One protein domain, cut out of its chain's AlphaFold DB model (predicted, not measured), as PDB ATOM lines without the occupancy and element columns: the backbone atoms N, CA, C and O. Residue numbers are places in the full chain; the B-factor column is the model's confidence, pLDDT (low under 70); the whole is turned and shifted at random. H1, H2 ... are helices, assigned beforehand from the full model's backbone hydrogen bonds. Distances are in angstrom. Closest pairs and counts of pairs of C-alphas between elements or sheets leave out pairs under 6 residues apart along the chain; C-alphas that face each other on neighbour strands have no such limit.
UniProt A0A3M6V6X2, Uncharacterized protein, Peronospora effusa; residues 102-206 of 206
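What this domain is: This is residues 102 to 206 of the 206 residues of an uncharacterized protein of Peronospora effusa (UniProt A0A3M6V6X2). A long helix, H3, runs through the middle of the model like a beam, with H5 packed across its side, H4 making a corner with it at its last residues, and H1 ending near its first residues. From H1 the chain swings out in a wide loop that holds the tiny helix H2, and residues 118 to 140 of it stick out free from the rest; a second long link, residues 176 to 193, leads from H4 back to H5. The printed part has 105 residues with five named helices, H1 to H5 in order along the chain, and no named strand; the class is all helix. The whole is only just loose, close to compact, with a radius of gyration of the C-alphas of 15.9 A, and spans 45 by 36 by 24 A.

Where its parts are: H3, the longest helix, takes residues 144 to 159 and measures 22.1 A from C-alpha 144 at (148.361, 102.507, 168.340) to C-alpha 159 at (159.802, 115.807, 181.726). H4, residues 162 to 175, is 20.1 A long. H5, residues 194 to 204, is 14.9 A long and ends with C-alpha 204 at (165.035, 109.449, 167.064). H1, residues 102 to 111, is 14.6 A long and begins with C-alpha 102 at (145.074, 118.664, 163.942). H2 is residues 131 to 134, 5.2 A long.

How they stand to each other: H3 is the hub, touching three other helices. With residues 151 to 155 alone it touches H5, about perpendicular at 85 degrees; their closest C-alphas, those of Ile 151 and Ala 202, are 7.2 A apart. H3 and H4 touch only at the corner by their tight link, with the C-alphas of Ile 158 and Arg 164 closest at 5.2 A; they run opposite ways at a steep tilt of 68 degrees, only just short of about perpendicular. H1 and H3 only just touch, with 3 pairs of C-alphas within 8 A, and only at their ends; the closest C-alphas are those of Lys 110 and Ser 145, 6.1 A apart. Their lines stand at a steep tilt of 62 degrees, opposite ways. H1 and H5 are near each other. H2 touches no helix. H1 and H4 are apart. In H1, H3, H4 and H5 every O i to N i+4 pair is within hydrogen-bond range; H2 is too short for such a pair, and its 1 pair of O i to N i+3 is not within range.

The domain as a whole: The two C-alphas farthest apart, those of Glu 119 and Asn 178, are 47.0 A from each other. Without residues 118 to 140, the body of 82 residues spans 41 by 30 by 22 A. The printed part has no cut and ends at the chain's last residue, Arg 206. The links H1 to H2 and H4 to H5 are long, with 19 and 18 residues. The mean pLDDT of the printed part is 73.3; residues 112 to 142 and 189 to 192 are under 70.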
ATOM      1  N   ASN A 102     144.576 119.122 162.646       81.50
ATOM      2  CA  ASN A 102     145.074 118.664 163.942       81.50
ATOM      3  C   ASN A 102     143.997 117.911 164.744       81.50
ATOM      4  O   ASN A 102     144.300 116.885 165.345       81.50
ATOM      5  N   LEU A 103     142.743 118.380 164.745       81.69
ATOM      6  CA  LEU A 103     141.637 117.663 165.390       81.69
ATOM      7  C   LEU A 103     141.399 116.299 164.734       81.69
ATOM      8  O   LEU A 103     141.389 115.293 165.436       81.69
ATOM      9  N   VAL A 104     141.313 116.254 163.402       84.56
ATOM     10  CA  VAL A 104     141.127 115.010 162.639       84.56
ATOM     11  C   VAL A 104     142.258 114.022 162.910       84.56
ATOM     12  O   VAL A 104     141.997 112.850 163.154       84.56
ATOM     13  N   ALA A 105     143.514 114.474 162.929       82.62
ATOM     14  CA  ALA A 105     144.647 113.606 163.239       82.62
ATOM     15  C   ALA A 105     144.559 113.031 164.661       82.62
ATOM     16  O   ALA A 105     144.832 111.850 164.873       82.62
ATOM     17  N   ARG A 106     144.153 113.845 165.642       76.44
ATOM     18  CA  ARG A 106     143.994 113.404 167.035       76.44
ATOM     19  C   ARG A 106     142.830 112.441 167.221       76.44
ATOM     20  O   ARG A 106     142.964 111.512 168.007       76.44
ATOM     21  N   ASP A 107     141.719 112.654 166.528       82.00
ATOM     22  CA  ASP A 107     140.584 111.734 166.572       82.00
ATOM     23  C   ASP A 107     140.889 110.441 165.814       82.00
ATOM     24  O   ASP A 107     140.606 109.363 166.331       82.00
ATOM     25  N   GLY A 108     141.585 110.519 164.678       80.75
ATOM     26  CA  GLY A 108     142.108 109.346 163.981       80.75
ATOM     27  C   GLY A 108     142.964 108.477 164.903       80.75
ATOM     28  O   GLY A 108     142.737 107.276 164.989       80.75
ATOM     29  N   LEU A 109     143.876 109.076 165.676       74.38
ATOM     30  CA  LEU A 109     144.695 108.345 166.656       74.38
ATOM     31  C   LEU A 109     143.892 107.628 167.756       74.38
ATOM     32  O   LEU A 109     144.433 106.716 168.368       74.38
ATOM     33  N   LYS A 110     142.643 108.027 168.035       72.38
ATOM     34  CA  LYS A 110     141.771 107.304 168.979       72.38
ATOM     35  C   LYS A 110     141.109 106.086 168.335       72.38
ATOM     36  O   LYS A 110     140.808 105.128 169.031       72.38
ATOM     37  N   VAL A 111     140.844 106.153 167.031       73.62
ATOM     38  CA  VAL A 111     140.149 105.099 166.275       73.62
ATOM     39  C   VAL A 111     141.127 104.025 165.813       73.62
ATOM     40  O   VAL A 111     140.833 102.836 165.902       73.62
ATOM     41  N   PHE A 112     142.313 104.430 165.353       65.50
ATOM     42  CA  PHE A 112     143.395 103.509 165.035       65.50
ATOM     43  C   PHE A 112     143.918 102.914 166.347       65.50
ATOM     44  O   PHE A 112     144.739 103.527 167.021       65.50
ATOM     45  N   GLY A 113     143.392 101.753 166.743       56.66
ATOM     46  CA  GLY A 113     143.742 101.118 168.012       56.66
ATOM     47  C   GLY A 113     142.739 100.096 168.541       56.66
ATOM     48  O   GLY A 113     143.140  99.137 169.196       56.66
ATOM     49  N   HIS A 114     141.455 100.241 168.200       53.06
ATOM     50  CA  HIS A 114     140.466  99.204 168.484       53.06
ATOM     51  C   HIS A 114     140.690  98.010 167.554       53.06
ATOM     52  O   HIS A 114     140.235  97.992 166.413       53.06
ATOM     53  N   VAL A 115     141.438  97.028 168.044       47.31
ATOM     54  CA  VAL A 115     141.328  95.651 167.569       47.31
ATOM     55  C   VAL A 115     140.055  95.116 168.223       47.31
ATOM     56  O   VAL A 115     139.950  95.172 169.447       47.31
ATOM     57  N   GLU A 116     139.061  94.696 167.438       40.50
ATOM     58  CA  GLU A 116     137.961  93.898 167.987       40.50
ATOM     59  C   GLU A 116     138.600  92.635 168.575       40.50
ATOM     60  O   GLU A 116     139.206  91.841 167.855       40.50
ATOM     61  N   GLU A 117     138.603  92.536 169.903       39.94
ATOM     62  CA  GLU A 117     139.032  91.329 170.597       39.94
ATOM     63  C   GLU A 117     137.949  90.277 170.341       39.94
ATOM     64  O   GLU A 117     136.845  90.387 170.873       39.94
ATOM     65  N   ASP A 118     138.253  89.270 169.516       36.72
ATOM     66  CA  ASP A 118     137.566  87.987 169.635       36.72
ATOM     67  C   ASP A 118     137.742  87.535 171.094       36.72
ATOM     68  O   ASP A 118     138.860  87.512 171.616       36.72
ATOM     69  N   GLU A 119     136.622  87.285 171.770       40.78
ATOM     70  CA  GLU A 119     136.524  86.995 173.202       40.78
ATOM     71  C   GLU A 119     137.368  85.774 173.617       40.78
ATOM     72  O   GLU A 119     136.850  84.670 173.735       40.78
ATOM     73  N   GLU A 120     138.651  85.961 173.924       36.59
ATOM     74  CA  GLU A 120     139.415  85.041 174.774       36.59
ATOM     75  C   GLU A 120     140.257  85.822 175.798       36.59
ATOM     76  O   GLU A 120     141.396  86.228 175.573       36.59
ATOM     77  N   ASP A 121     139.614  86.055 176.944       42.12
ATOM     78  CA  ASP A 121     140.163  86.126 178.302       42.12
ATOM     79  C   ASP A 121     141.696  86.254 178.449       42.12
ATOM     80  O   ASP A 121     142.397  85.257 178.598       42.12
ATOM     81  N   VAL A 122     142.213  87.485 178.593       37.25
ATOM     82  CA  VAL A 122     143.337  87.763 179.517       37.25
ATOM     83  C   VAL A 122     143.206  89.170 180.116       37.25
ATOM     84  O   VAL A 122     143.894  90.124 179.741       37.25
ATOM     85  N   LYS A 123     142.341  89.307 181.127       42.59
ATOM     86  CA  LYS A 123     142.502  90.366 182.133       42.59
ATOM     87  C   LYS A 123     143.700  90.030 183.033       42.59
ATOM     88  O   LYS A 123     143.949  88.874 183.339       42.59
ATOM     89  N   GLU A 124     144.393  91.081 183.476       41.59
ATOM     90  CA  GLU A 124     145.521  91.095 184.430       41.59
ATOM     91  C   GLU A 124     146.903  90.661 183.917       41.59
ATOM     92  O   GLU A 124     147.263  89.494 183.945       41.59
ATOM     93  N   THR A 125     147.741  91.649 183.556       37.59
ATOM     94  CA  THR A 125     149.120  91.905 184.072       37.59
ATOM     95  C   THR A 125     149.993  92.655 183.051       37.59
ATOM     96  O   THR A 125     151.001  92.156 182.562       37.59
ATOM     97  N   TYR A 126     149.685  93.928 182.780       42.78
ATOM     98  CA  TYR A 126     150.594  94.832 182.047       42.78
ATOM     99  C   TYR A 126     151.558  95.602 182.970       42.78
ATOM    100  O   TYR A 126     151.995  96.714 182.672       42.78
ATOM    101  N   ILE A 127     151.941  94.998 184.097       38.25
ATOM    102  CA  ILE A 127     153.103  95.442 184.871       38.25
ATOM    103  C   ILE A 127     154.342  94.832 184.204       38.25
ATOM    104  O   ILE A 127     154.562  93.632 184.296       38.25
ATOM    105  N   MET A 128     155.104  95.671 183.488       41.31
ATOM    106  CA  MET A 128     156.470  95.452 182.972       41.31
ATOM    107  C   MET A 128     156.989  93.995 182.994       41.31
ATOM    108  O   MET A 128     157.839  93.643 183.811       41.31
ATOM    109  N   ARG A 129     156.559  93.151 182.049       41.03
ATOM    110  CA  ARG A 129     157.287  91.908 181.750       41.03
ATOM    111  C   ARG A 129     158.490  92.233 180.869       41.03
ATOM    112  O   ARG A 129     158.324  92.733 179.761       41.03
ATOM    113  N   ILE A 130     159.690  91.881 181.336       49.62
ATOM    114  CA  ILE A 130     160.950  91.982 180.574       49.62
ATOM    115  C   ILE A 130     160.818  91.302 179.202       49.62
ATOM    116  O   ILE A 130     161.316  91.828 178.217       49.62
ATOM    117  N   ALA A 131     160.058  90.207 179.104       40.06
ATOM    118  CA  ALA A 131     159.792  89.506 177.844       40.06
ATOM    119  C   ALA A 131     159.182  90.400 176.741       40.06
ATOM    120  O   ALA A 131     159.498  90.207 175.571       40.06
ATOM    121  N   ALA A 132     158.386  91.417 177.096       47.19
ATOM    122  CA  ALA A 132     157.833  92.384 176.140       47.19
ATOM    123  C   ALA A 132     158.875  93.398 175.618       47.19
ATOM    124  O   ALA A 132     158.598  94.138 174.680       47.19
ATOM    125  N   ILE A 133     160.058  93.452 176.239       45.94
ATOM    126  CA  ILE A 133     161.194  94.297 175.848       45.94
ATOM    127  C   ILE A 133     162.185  93.502 174.982       45.94
ATOM    128  O   ILE A 133     162.790  94.069 174.077       45.94
ATOM    129  N   VAL A 134     162.360  92.199 175.248       43.69
ATOM    130  CA  VAL A 134     163.365  91.365 174.554       43.69
ATOM    131  C   VAL A 134     162.834  90.753 173.256       43.69
ATOM    132  O   VAL A 134     163.598  90.560 172.310       43.69
ATOM    133  N   ASN A 135     161.533  90.467 173.178       44.44
ATOM    134  CA  ASN A 135     160.948  89.880 171.979       44.44
ATOM    135  C   ASN A 135     160.604  90.967 170.960       44.44
ATOM    136  O   ASN A 135     159.903  91.934 171.257       44.44
ATOM    137  N   LYS A 136     161.098  90.794 169.731       45.91
ATOM    138  CA  LYS A 136     160.772  91.658 168.596       45.91
ATOM    139  C   LYS A 136     159.295  91.433 168.259       45.91
ATOM    140  O   LYS A 136     158.959  90.397 167.698       45.91
ATOM    141  N   SER A 137     158.421  92.362 168.644       55.19
ATOM    142  CA  SER A 137     157.005  92.291 168.279       55.19
ATOM    143  C   SER A 137     156.883  92.371 166.757       55.19
ATOM    144  O   SER A 137     157.445  93.285 166.149       55.19
ATOM    145  N   ASP A 138     156.159  91.437 166.152       58.12
ATOM    146  CA  ASP A 138     155.849  91.416 164.716       58.12
ATOM    147  C   ASP A 138     154.934  92.576 164.279       58.12
ATOM    148  O   ASP A 138     154.806  92.853 163.089       58.12
ATOM    149  N   GLY A 139     154.358  93.304 165.241       56.03
ATOM    150  CA  GLY A 139     153.485  94.448 164.998       56.03
ATOM    151  C   GLY A 139     152.026  94.054 164.776       56.03
ATOM    152  O   GLY A 139     151.180  94.944 164.694       56.03
ATOM    153  N   ALA A 140     151.717  92.753 164.725       48.34
ATOM    154  CA  ALA A 140     150.348  92.266 164.730       48.34
ATOM    155  C   ALA A 140     149.723  92.571 166.105       48.34
ATOM    156  O   ALA A 140     150.378  92.436 167.136       48.34
ATOM    157  N   HIS A 141     148.477  93.052 166.123       53.53
ATOM    158  CA  HIS A 141     147.745  93.437 167.343       53.53
ATOM    159  C   HIS A 141     148.349  94.595 168.166       53.53
ATOM    160  O   HIS A 141     147.980  94.793 169.325       53.53
ATOM    161  N   VAL A 142     149.253  95.408 167.599       64.12
ATOM    162  CA  VAL A 142     149.728  96.622 168.282       64.12
ATOM    163  C   VAL A 142     148.684  97.727 168.158       64.12
ATOM    164  O   VAL A 142     148.610  98.440 167.158       64.12
ATOM    165  N   ASP A 143     147.913  97.897 169.224       72.75
ATOM    166  CA  ASP A 143     147.039  99.045 169.413       72.75
ATOM    167  C   ASP A 143     147.868 100.350 169.469       72.75
ATOM    168  O   ASP A 143     148.667 100.596 170.384       72.75
ATOM    169  N   ILE A 144     147.686 101.207 168.459       75.75
ATOM    170  CA  ILE A 144     148.361 102.507 168.340       75.75
ATOM    171  C   ILE A 144     148.001 103.430 169.514       75.75
ATOM    172  O   ILE A 144     148.849 104.224 169.934       75.75
ATOM    173  N   SER A 145     146.807 103.300 170.098       73.44
ATOM    174  CA  SER A 145     146.397 104.047 171.289       73.44
ATOM    175  C   SER A 145     147.271 103.675 172.496       73.44
ATOM    176  O   SER A 145     147.782 104.551 173.203       73.44
ATOM    177  N   THR A 146     147.585 102.385 172.645       76.00
ATOM    178  CA  THR A 146     148.515 101.879 173.660       76.00
ATOM    179  C   THR A 146     149.938 102.400 173.429       76.00
ATOM    180  O   THR A 146     150.617 102.807 174.380       76.00
ATOM    181  N   VAL A 147     150.416 102.450 172.180       82.19
ATOM    182  CA  VAL A 147     151.737 103.025 171.848       82.19
ATOM    183  C   VAL A 147     151.787 104.523 172.163       82.19
ATOM    184  O   VAL A 147     152.749 104.994 172.781       82.19
ATOM    185  N   TYR A 148     150.745 105.264 171.782       82.69
ATOM    186  CA  TYR A 148     150.597 106.685 172.084       82.69
ATOM    187  C   TYR A 148     150.672 106.942 173.593       82.69
ATOM    188  O   TYR A 148     151.510 107.731 174.037       82.69
ATOM    189  N   GLU A 149     149.862 106.242 174.392       81.06
ATOM    190  CA  GLU A 149     149.826 106.434 175.842       81.06
ATOM    191  C   GLU A 149     151.145 106.035 176.515       81.06
ATOM    192  O   GLU A 149     151.609 106.734 177.421       81.06
ATOM    193  N   ARG A 150     151.837 104.989 176.046       84.06
ATOM    194  CA  ARG A 150     153.174 104.634 176.561       84.06
ATOM    195  C   ARG A 150     154.189 105.752 176.335       84.06
ATOM    196  O   ARG A 150     154.861 106.170 177.283       84.06
ATOM    197  N   ILE A 151     154.290 106.260 175.107       85.94
ATOM    198  CA  ILE A 151     155.254 107.313 174.754       85.94
ATOM    199  C   ILE A 151     154.914 108.615 175.485       85.94
ATOM    200  O   ILE A 151     155.798 109.256 176.061       85.94
ATOM    201  N   LYS A 152     153.632 108.981 175.536       84.06
ATOM    202  CA  LYS A 152     153.138 110.165 176.245       84.06
ATOM    203  C   LYS A 152     153.427 110.110 177.739       84.06
ATOM    204  O   LYS A 152     153.960 111.075 178.292       84.06
ATOM    205  N   ASN A 153     153.129 108.992 178.400       82.62
ATOM    206  CA  ASN A 153     153.367 108.837 179.835       82.62
ATOM    207  C   ASN A 153     154.862 108.780 180.164       82.62
ATOM    208  O   ASN A 153     155.290 109.355 181.167       82.62
ATOM    209  N   MET A 154     155.680 108.183 179.293       86.00
ATOM    210  CA  MET A 154     157.137 108.237 179.409       86.00
ATOM    211  C   MET A 154     157.651 109.676 179.293       86.00
ATOM    212  O   MET A 154     158.370 110.145 180.178       86.00
ATOM    213  N   ALA A 155     157.232 110.410 178.258       88.25
ATOM    214  CA  ALA A 155     157.600 111.809 178.072       88.25
ATOM    215  C   ALA A 155     157.170 112.663 179.274       88.25
ATOM    216  O   ALA A 155     157.965 113.457 179.768       88.25
ATOM    217  N   LYS A 156     155.954 112.463 179.799       87.81
ATOM    218  CA  LYS A 156     155.450 113.140 181.004       87.81
ATOM    219  C   LYS A 156     156.308 112.827 182.233       87.81
ATOM    220  O   LYS A 156     156.729 113.751 182.927       87.81
ATOM    221  N   ARG A 157     156.609 111.549 182.489       87.81
ATOM    222  CA  ARG A 157     157.397 111.097 183.651       87.81
ATOM    223  C   ARG A 157     158.829 111.624 183.634       87.81
ATOM    224  O   ARG A 157     159.361 111.957 184.693       87.81
ATOM    225  N   ILE A 158     159.458 111.651 182.463       88.38
ATOM    226  CA  ILE A 158     160.819 112.168 182.295       88.38
ATOM    227  C   ILE A 158     160.797 113.689 182.412       88.38
ATOM    228  O   ILE A 158     161.579 114.262 183.164       88.38
ATOM    229  N   ASN A 159     159.847 114.351 181.746       88.81
ATOM    230  CA  ASN A 159     159.802 115.807 181.726       88.81
ATOM    231  C   ASN A 159     159.377 116.449 183.050       88.81
ATOM    232  O   ASN A 159     159.657 117.634 183.245       88.81
ATOM    233  N   SER A 160     158.768 115.688 183.962       88.12
ATOM    234  CA  SER A 160     158.373 116.166 185.288       88.12
ATOM    235  C   SER A 160     159.544 116.391 186.254       88.12
ATOM    236  O   SER A 160     159.315 116.881 187.353       88.12
ATOM    237  N   SER A 161     160.775 115.987 185.916       91.38
ATOM    238  CA  SER A 161     161.945 116.113 186.797       91.38
ATOM    239  C   SER A 161     163.209 116.437 186.004       91.38
ATOM    240  O   SER A 161     163.550 115.728 185.060       91.38
ATOM    241  N   THR A 162     163.942 117.472 186.423       92.38
ATOM    242  CA  THR A 162     165.232 117.845 185.817       92.38
ATOM    243  C   THR A 162     166.244 116.705 185.902       92.38
ATOM    244  O   THR A 162     166.855 116.362 184.896       92.38
ATOM    245  N   GLN A 163     166.317 116.024 187.050       94.44
ATOM    246  CA  GLN A 163     167.210 114.880 187.245       94.44
ATOM    247  C   GLN A 163     166.929 113.747 186.246       94.44
ATOM    248  O   GLN A 163     167.852 113.178 185.673       94.44
ATOM    249  N   ARG A 164     165.652 113.429 185.985       89.38
ATOM    250  CA  ARG A 164     165.290 112.385 185.007       89.38
ATOM    251  C   ARG A 164     165.634 112.786 183.575       89.38
ATOM    252  O   ARG A 164     166.011 111.924 182.785       89.38
ATOM    253  N   LYS A 165     165.517 114.075 183.234       92.31
ATOM    254  CA  LYS A 165     165.951 114.595 181.927       92.31
ATOM    255  C   LYS A 165     167.459 114.441 181.747       92.31
ATOM    256  O   LYS A 165     167.885 113.974 180.699       92.31
ATOM    257  N   GLU A 166     168.240 114.793 182.764       92.81
ATOM    258  CA  GLU A 166     169.701 114.662 182.738       92.81
ATOM    259  C   GLU A 166     170.139 113.199 182.651       92.81
ATOM    260  O   GLU A 166     170.961 112.858 181.807       92.81
ATOM    261  N   GLN A 167     169.535 112.311 183.447       92.69
ATOM    262  CA  GLN A 167     169.811 110.872 183.381       92.69
ATOM    263  C   GLN A 167     169.541 110.299 181.985       92.69
ATOM    264  O   GLN A 167     170.368 109.551 181.462       92.69
ATOM    265  N   LEU A 168     168.416 110.674 181.364       91.19
ATOM    266  CA  LEU A 168     168.126 110.281 179.988       91.19
ATOM    267  C   LEU A 168     169.170 110.853 179.020       91.19
ATOM    268  O   LEU A 168     169.675 110.115 178.181       91.19
ATOM    269  N   ALA A 169     169.519 112.135 179.136       91.38
ATOM    270  CA  ALA A 169     170.503 112.767 178.261       91.38
ATOM    271  C   ALA A 169     171.872 112.070 178.333       91.38
ATOM    272  O   ALA A 169     172.490 111.814 177.296       91.38
ATOM    273  N   CYS A 170     172.317 111.699 179.536       90.62
ATOM    274  CA  CYS A 170     173.532 110.913 179.741       90.62
ATOM    275  C   CYS A 170     173.439 109.539 179.065       90.62
ATOM    276  O   CYS A 170     174.340 109.165 178.318       90.62
ATOM    277  N   ALA A 171     172.341 108.806 179.273       89.94
ATOM    278  CA  ALA A 171     172.137 107.495 178.655       89.94
ATOM    279  C   ALA A 171     172.139 107.570 177.117       89.94
ATOM    280  O   ALA A 171     172.791 106.758 176.463       89.94
ATOM    281  N   VAL A 172     171.477 108.578 176.543       90.25
ATOM    282  CA  VAL A 172     171.439 108.798 175.090       90.25
ATOM    283  C   VAL A 172     172.820 109.145 174.548       90.25
ATOM    284  O   VAL A 172     173.205 108.626 173.510       90.25
ATOM    285  N   THR A 173     173.602 109.957 175.260       90.00
ATOM    286  CA  THR A 173     174.973 110.298 174.843       90.00
ATOM    287  C   THR A 173     175.872 109.058 174.819       90.00
ATOM    288  O   THR A 173     176.704 108.916 173.928       90.00
ATOM    289  N   LEU A 174     175.685 108.136 175.767       89.88
ATOM    290  CA  LEU A 174     176.445 106.886 175.831       89.88
ATOM    291  C   LEU A 174     176.039 105.892 174.735       89.88
ATOM    292  O   LEU A 174     176.903 105.269 174.124       89.88
ATOM    293  N   GLN A 175     174.737 105.731 174.484       89.19
ATOM    294  CA  GLN A 175     174.227 104.757 173.510       89.19
ATOM    295  C   GLN A 175     174.246 105.283 172.067       89.19
ATOM    296  O   GLN A 175     174.369 104.503 171.126       89.19
ATOM    297  N   GLN A 176     174.121 106.598 171.889       89.56
ATOM    298  CA  GLN A 176     174.013 107.279 170.600       89.56
ATOM    299  C   GLN A 176     174.885 108.551 170.579       89.56
ATOM    300  O   GLN A 176     174.363 109.668 170.508       89.56
ATOM    301  N   PRO A 177     176.223 108.420 170.596       84.12
ATOM    302  CA  PRO A 177     177.148 109.548 170.776       84.12
ATOM    303  C   PRO A 177     177.058 110.635 169.694       84.12
ATOM    304  O   PRO A 177     177.415 111.783 169.943       84.12
ATOM    305  N   ASN A 178     176.542 110.304 168.506       87.25
ATOM    306  CA  ASN A 178     176.359 111.247 167.397       87.25
ATOM    307  C   ASN A 178     174.925 111.799 167.286       87.25
ATOM    308  O   ASN A 178     174.604 112.500 166.322       87.25
ATOM    309  N   SER A 179     174.035 111.462 168.223       86.44
ATOM    310  CA  SER A 179     172.652 111.926 168.173       86.44
ATOM    311  C   SER A 179     172.571 113.423 168.465       86.44
ATOM    312  O   SER A 179     173.132 113.933 169.430       86.44
ATOM    313  N   LYS A 180     171.809 114.150 167.642       85.94
ATOM    314  CA  LYS A 180     171.511 115.583 167.852       85.94
ATOM    315  C   LYS A 180     170.387 115.805 168.868       85.94
ATOM    316  O   LYS A 180     169.866 116.911 169.002       85.94
ATOM    317  N   VAL A 181     169.945 114.735 169.516       87.31
ATOM    318  CA  VAL A 181     168.746 114.684 170.332       87.31
ATOM    319  C   VAL A 181     169.089 113.982 171.635       87.31
ATOM    320  O   VAL A 181     169.633 112.892 171.612       87.31
ATOM    321  N   ASN A 182     168.741 114.590 172.767       86.31
ATOM    322  CA  ASN A 182     169.113 114.092 174.093       86.31
ATOM    323  C   ASN A 182     167.939 114.043 175.088       86.31
ATOM    324  O   ASN A 182     168.150 113.899 176.288       86.31
ATOM    325  N   GLY A 183     166.692 114.182 174.630       88.81
ATOM    326  CA  GLY A 183     165.550 114.200 175.545       88.81
ATOM    327  C   GLY A 183     164.189 114.079 174.876       88.81
ATOM    328  O   GLY A 183     164.037 114.350 173.686       88.81
ATOM    329  N   MET A 184     163.178 113.697 175.652       89.75
ATOM    330  CA  MET A 184     161.808 113.498 175.169       89.75
ATOM    331  C   MET A 184     161.047 114.819 174.998       89.75
ATOM    332  O   MET A 184     161.132 115.719 175.833       89.75
ATOM    333  N   ILE A 185     160.220 114.910 173.954       89.50
ATOM    334  CA  ILE A 185     159.238 115.990 173.779       89.50
ATOM    335  C   ILE A 185     157.885 115.467 174.250       89.50
ATOM    336  O   ILE A 185     157.487 114.372 173.871       89.50
ATOM    337  N   GLY A 186     157.195 116.243 175.085       84.94
ATOM    338  CA  GLY A 186     155.832 115.929 175.504       84.94
ATOM    339  C   GLY A 186     154.796 116.371 174.476       84.94
ATOM    340  O   GLY A 186     154.985 117.368 173.774       84.94
ATOM    341  N   ASP A 187     153.679 115.652 174.439       81.62
ATOM    342  CA  ASP A 187     152.487 116.101 173.736       81.62
ATOM    343  C   ASP A 187     151.840 117.283 174.484       81.62
ATOM    344  O   ASP A 187     151.646 117.234 175.699       81.62
ATOM    345  N   VAL A 188     151.532 118.363 173.768       76.50
ATOM    346  CA  VAL A 188     150.967 119.603 174.300       76.50
ATOM    347  C   VAL A 188     149.696 119.899 173.522       76.50
ATOM    348  O   VAL A 188     149.756 120.362 172.391       76.50
ATOM    349  N   THR A 189     148.542 119.703 174.156       66.19
ATOM    350  CA  THR A 189     147.207 119.866 173.552       66.19
ATOM    351  C   THR A 189     147.037 121.158 172.748       66.19
ATOM    352  O   THR A 189     146.334 121.166 171.743       66.19
ATOM    353  N   THR A 190     147.676 122.243 173.186       60.91
ATOM    354  CA  THR A 190     147.568 123.574 172.580       60.91
ATOM    355  C   THR A 190     148.536 123.808 171.412       60.91
ATOM    356  O   THR A 190     148.414 124.807 170.713       60.91
ATOM    357  N   LYS A 191     149.483 122.898 171.141       68.62
ATOM    358  CA  LYS A 191     150.423 122.990 170.014       68.62
ATOM    359  C   LYS A 191     150.025 122.010 168.912       68.62
ATOM    360  O   LYS A 191     150.103 120.804 169.090       68.62
ATOM    361  N   ARG A 192     149.704 122.537 167.727       68.69
ATOM    362  CA  ARG A 192     149.107 121.795 166.593       68.69
ATOM    363  C   ARG A 192     149.894 120.579 166.069       68.69
ATOM    364  O   ARG A 192     149.335 119.809 165.312       68.69
ATOM    365  N   ASN A 193     151.165 120.402 166.443       79.38
ATOM    366  CA  ASN A 193     152.030 119.321 165.943       79.38
ATOM    367  C   ASN A 193     152.757 118.549 167.058       79.38
ATOM    368  O   ASN A 193     153.696 117.802 166.783       79.38
ATOM    369  N   SER A 194     152.394 118.741 168.329       83.75
ATOM    370  CA  SER A 194     153.146 118.153 169.445       83.75
ATOM    371  C   SER A 194     153.114 116.628 169.464       83.75
ATOM    372  O   SER A 194     154.147 116.026 169.742       83.75
ATOM    373  N   THR A 195     151.989 116.002 169.105       85.31
ATOM    374  CA  THR A 195     151.870 114.539 169.043       85.31
ATOM    375  C   THR A 195     152.827 113.946 168.005       85.31
ATOM    376  O   THR A 195     153.600 113.042 168.316       85.31
ATOM    377  N   TYR A 196     152.858 114.513 166.795       87.94
ATOM    378  CA  TYR A 196     153.806 114.107 165.756       87.94
ATOM    379  C   TYR A 196     155.258 114.315 166.200       87.94
ATOM    380  O   TYR A 196     156.090 113.421 166.050       87.94
ATOM    381  N   MET A 197     155.569 115.470 166.795       89.88
ATOM    382  CA  MET A 197     156.922 115.764 167.274       89.88
ATOM    383  C   MET A 197     157.348 114.825 168.406       89.88
ATOM    384  O   MET A 197     158.515 114.450 168.461       89.88
ATOM    385  N   MET A 198     156.421 114.402 169.271       91.69
ATOM    386  CA  MET A 198     156.656 113.395 170.306       91.69
ATOM    387  C   MET A 198     156.981 112.027 169.691       91.69
ATOM    388  O   MET A 198     157.984 111.428 170.073       91.69
ATOM    389  N   PHE A 199     156.204 111.553 168.712       89.75
ATOM    390  CA  PHE A 199     156.492 110.287 168.026       89.75
ATOM    391  C   PHE A 199     157.808 110.330 167.255       89.75
ATOM    392  O   PHE A 199     158.651 109.448 167.410       89.75
ATOM    393  N   LYS A 200     158.028 111.393 166.478       91.94
ATOM    394  CA  LYS A 200     159.289 111.615 165.769       91.94
ATOM    395  C   LYS A 200     160.463 111.621 166.742       91.94
ATOM    396  O   LYS A 200     161.497 111.026 166.454       91.94
ATOM    397  N   ARG A 201     160.298 112.255 167.907       91.56
ATOM    398  CA  ARG A 201     161.317 112.284 168.954       91.56
ATOM    399  C   ARG A 201     161.581 110.900 169.544       91.56
ATOM    400  O   ARG A 201     162.739 110.555 169.729       91.56
ATOM    401  N   ALA A 202     160.540 110.116 169.808       89.31
ATOM    402  CA  ALA A 202     160.687 108.748 170.294       89.31
ATOM    403  C   ALA A 202     161.433 107.863 169.280       89.31
ATOM    404  O   ALA A 202     162.328 107.122 169.665       89.31
ATOM    405  N   LEU A 203     161.139 108.005 167.982       89.50
ATOM    406  CA  LEU A 203     161.847 107.287 166.915       89.50
ATOM    407  C   LEU A 203     163.324 107.684 166.805       89.50
ATOM    408  O   LEU A 203     164.159 106.836 166.521       89.50
ATOM    409  N   GLN A 204     163.651 108.956 167.042       89.75
ATOM    410  CA  GLN A 204     165.035 109.449 167.064       89.75
ATOM    411  C   GLN A 204     165.836 108.978 168.285       89.75
ATOM    412  O   GLN A 204     167.052 109.116 168.278       89.75
ATOM    413  N   LEU A 205     165.158 108.501 169.332       86.94
ATOM    414  CA  LEU A 205     165.744 108.045 170.596       86.94
ATOM    415  C   LEU A 205     165.695 106.516 170.761       86.94
ATOM    416  O   LEU A 205     166.017 106.016 171.836       86.94
ATOM    417  N   ARG A 206     165.257 105.794 169.724       78.69
ATOM    418  CA  ARG A 206     165.336 104.332 169.641       78.69
ATOM    419  C   ARG A 206     166.781 103.899 169.443       78.69
ATOM    420  O   ARG A 206     167.168 102.890 170.064       78.69
TER     421      ARG A 206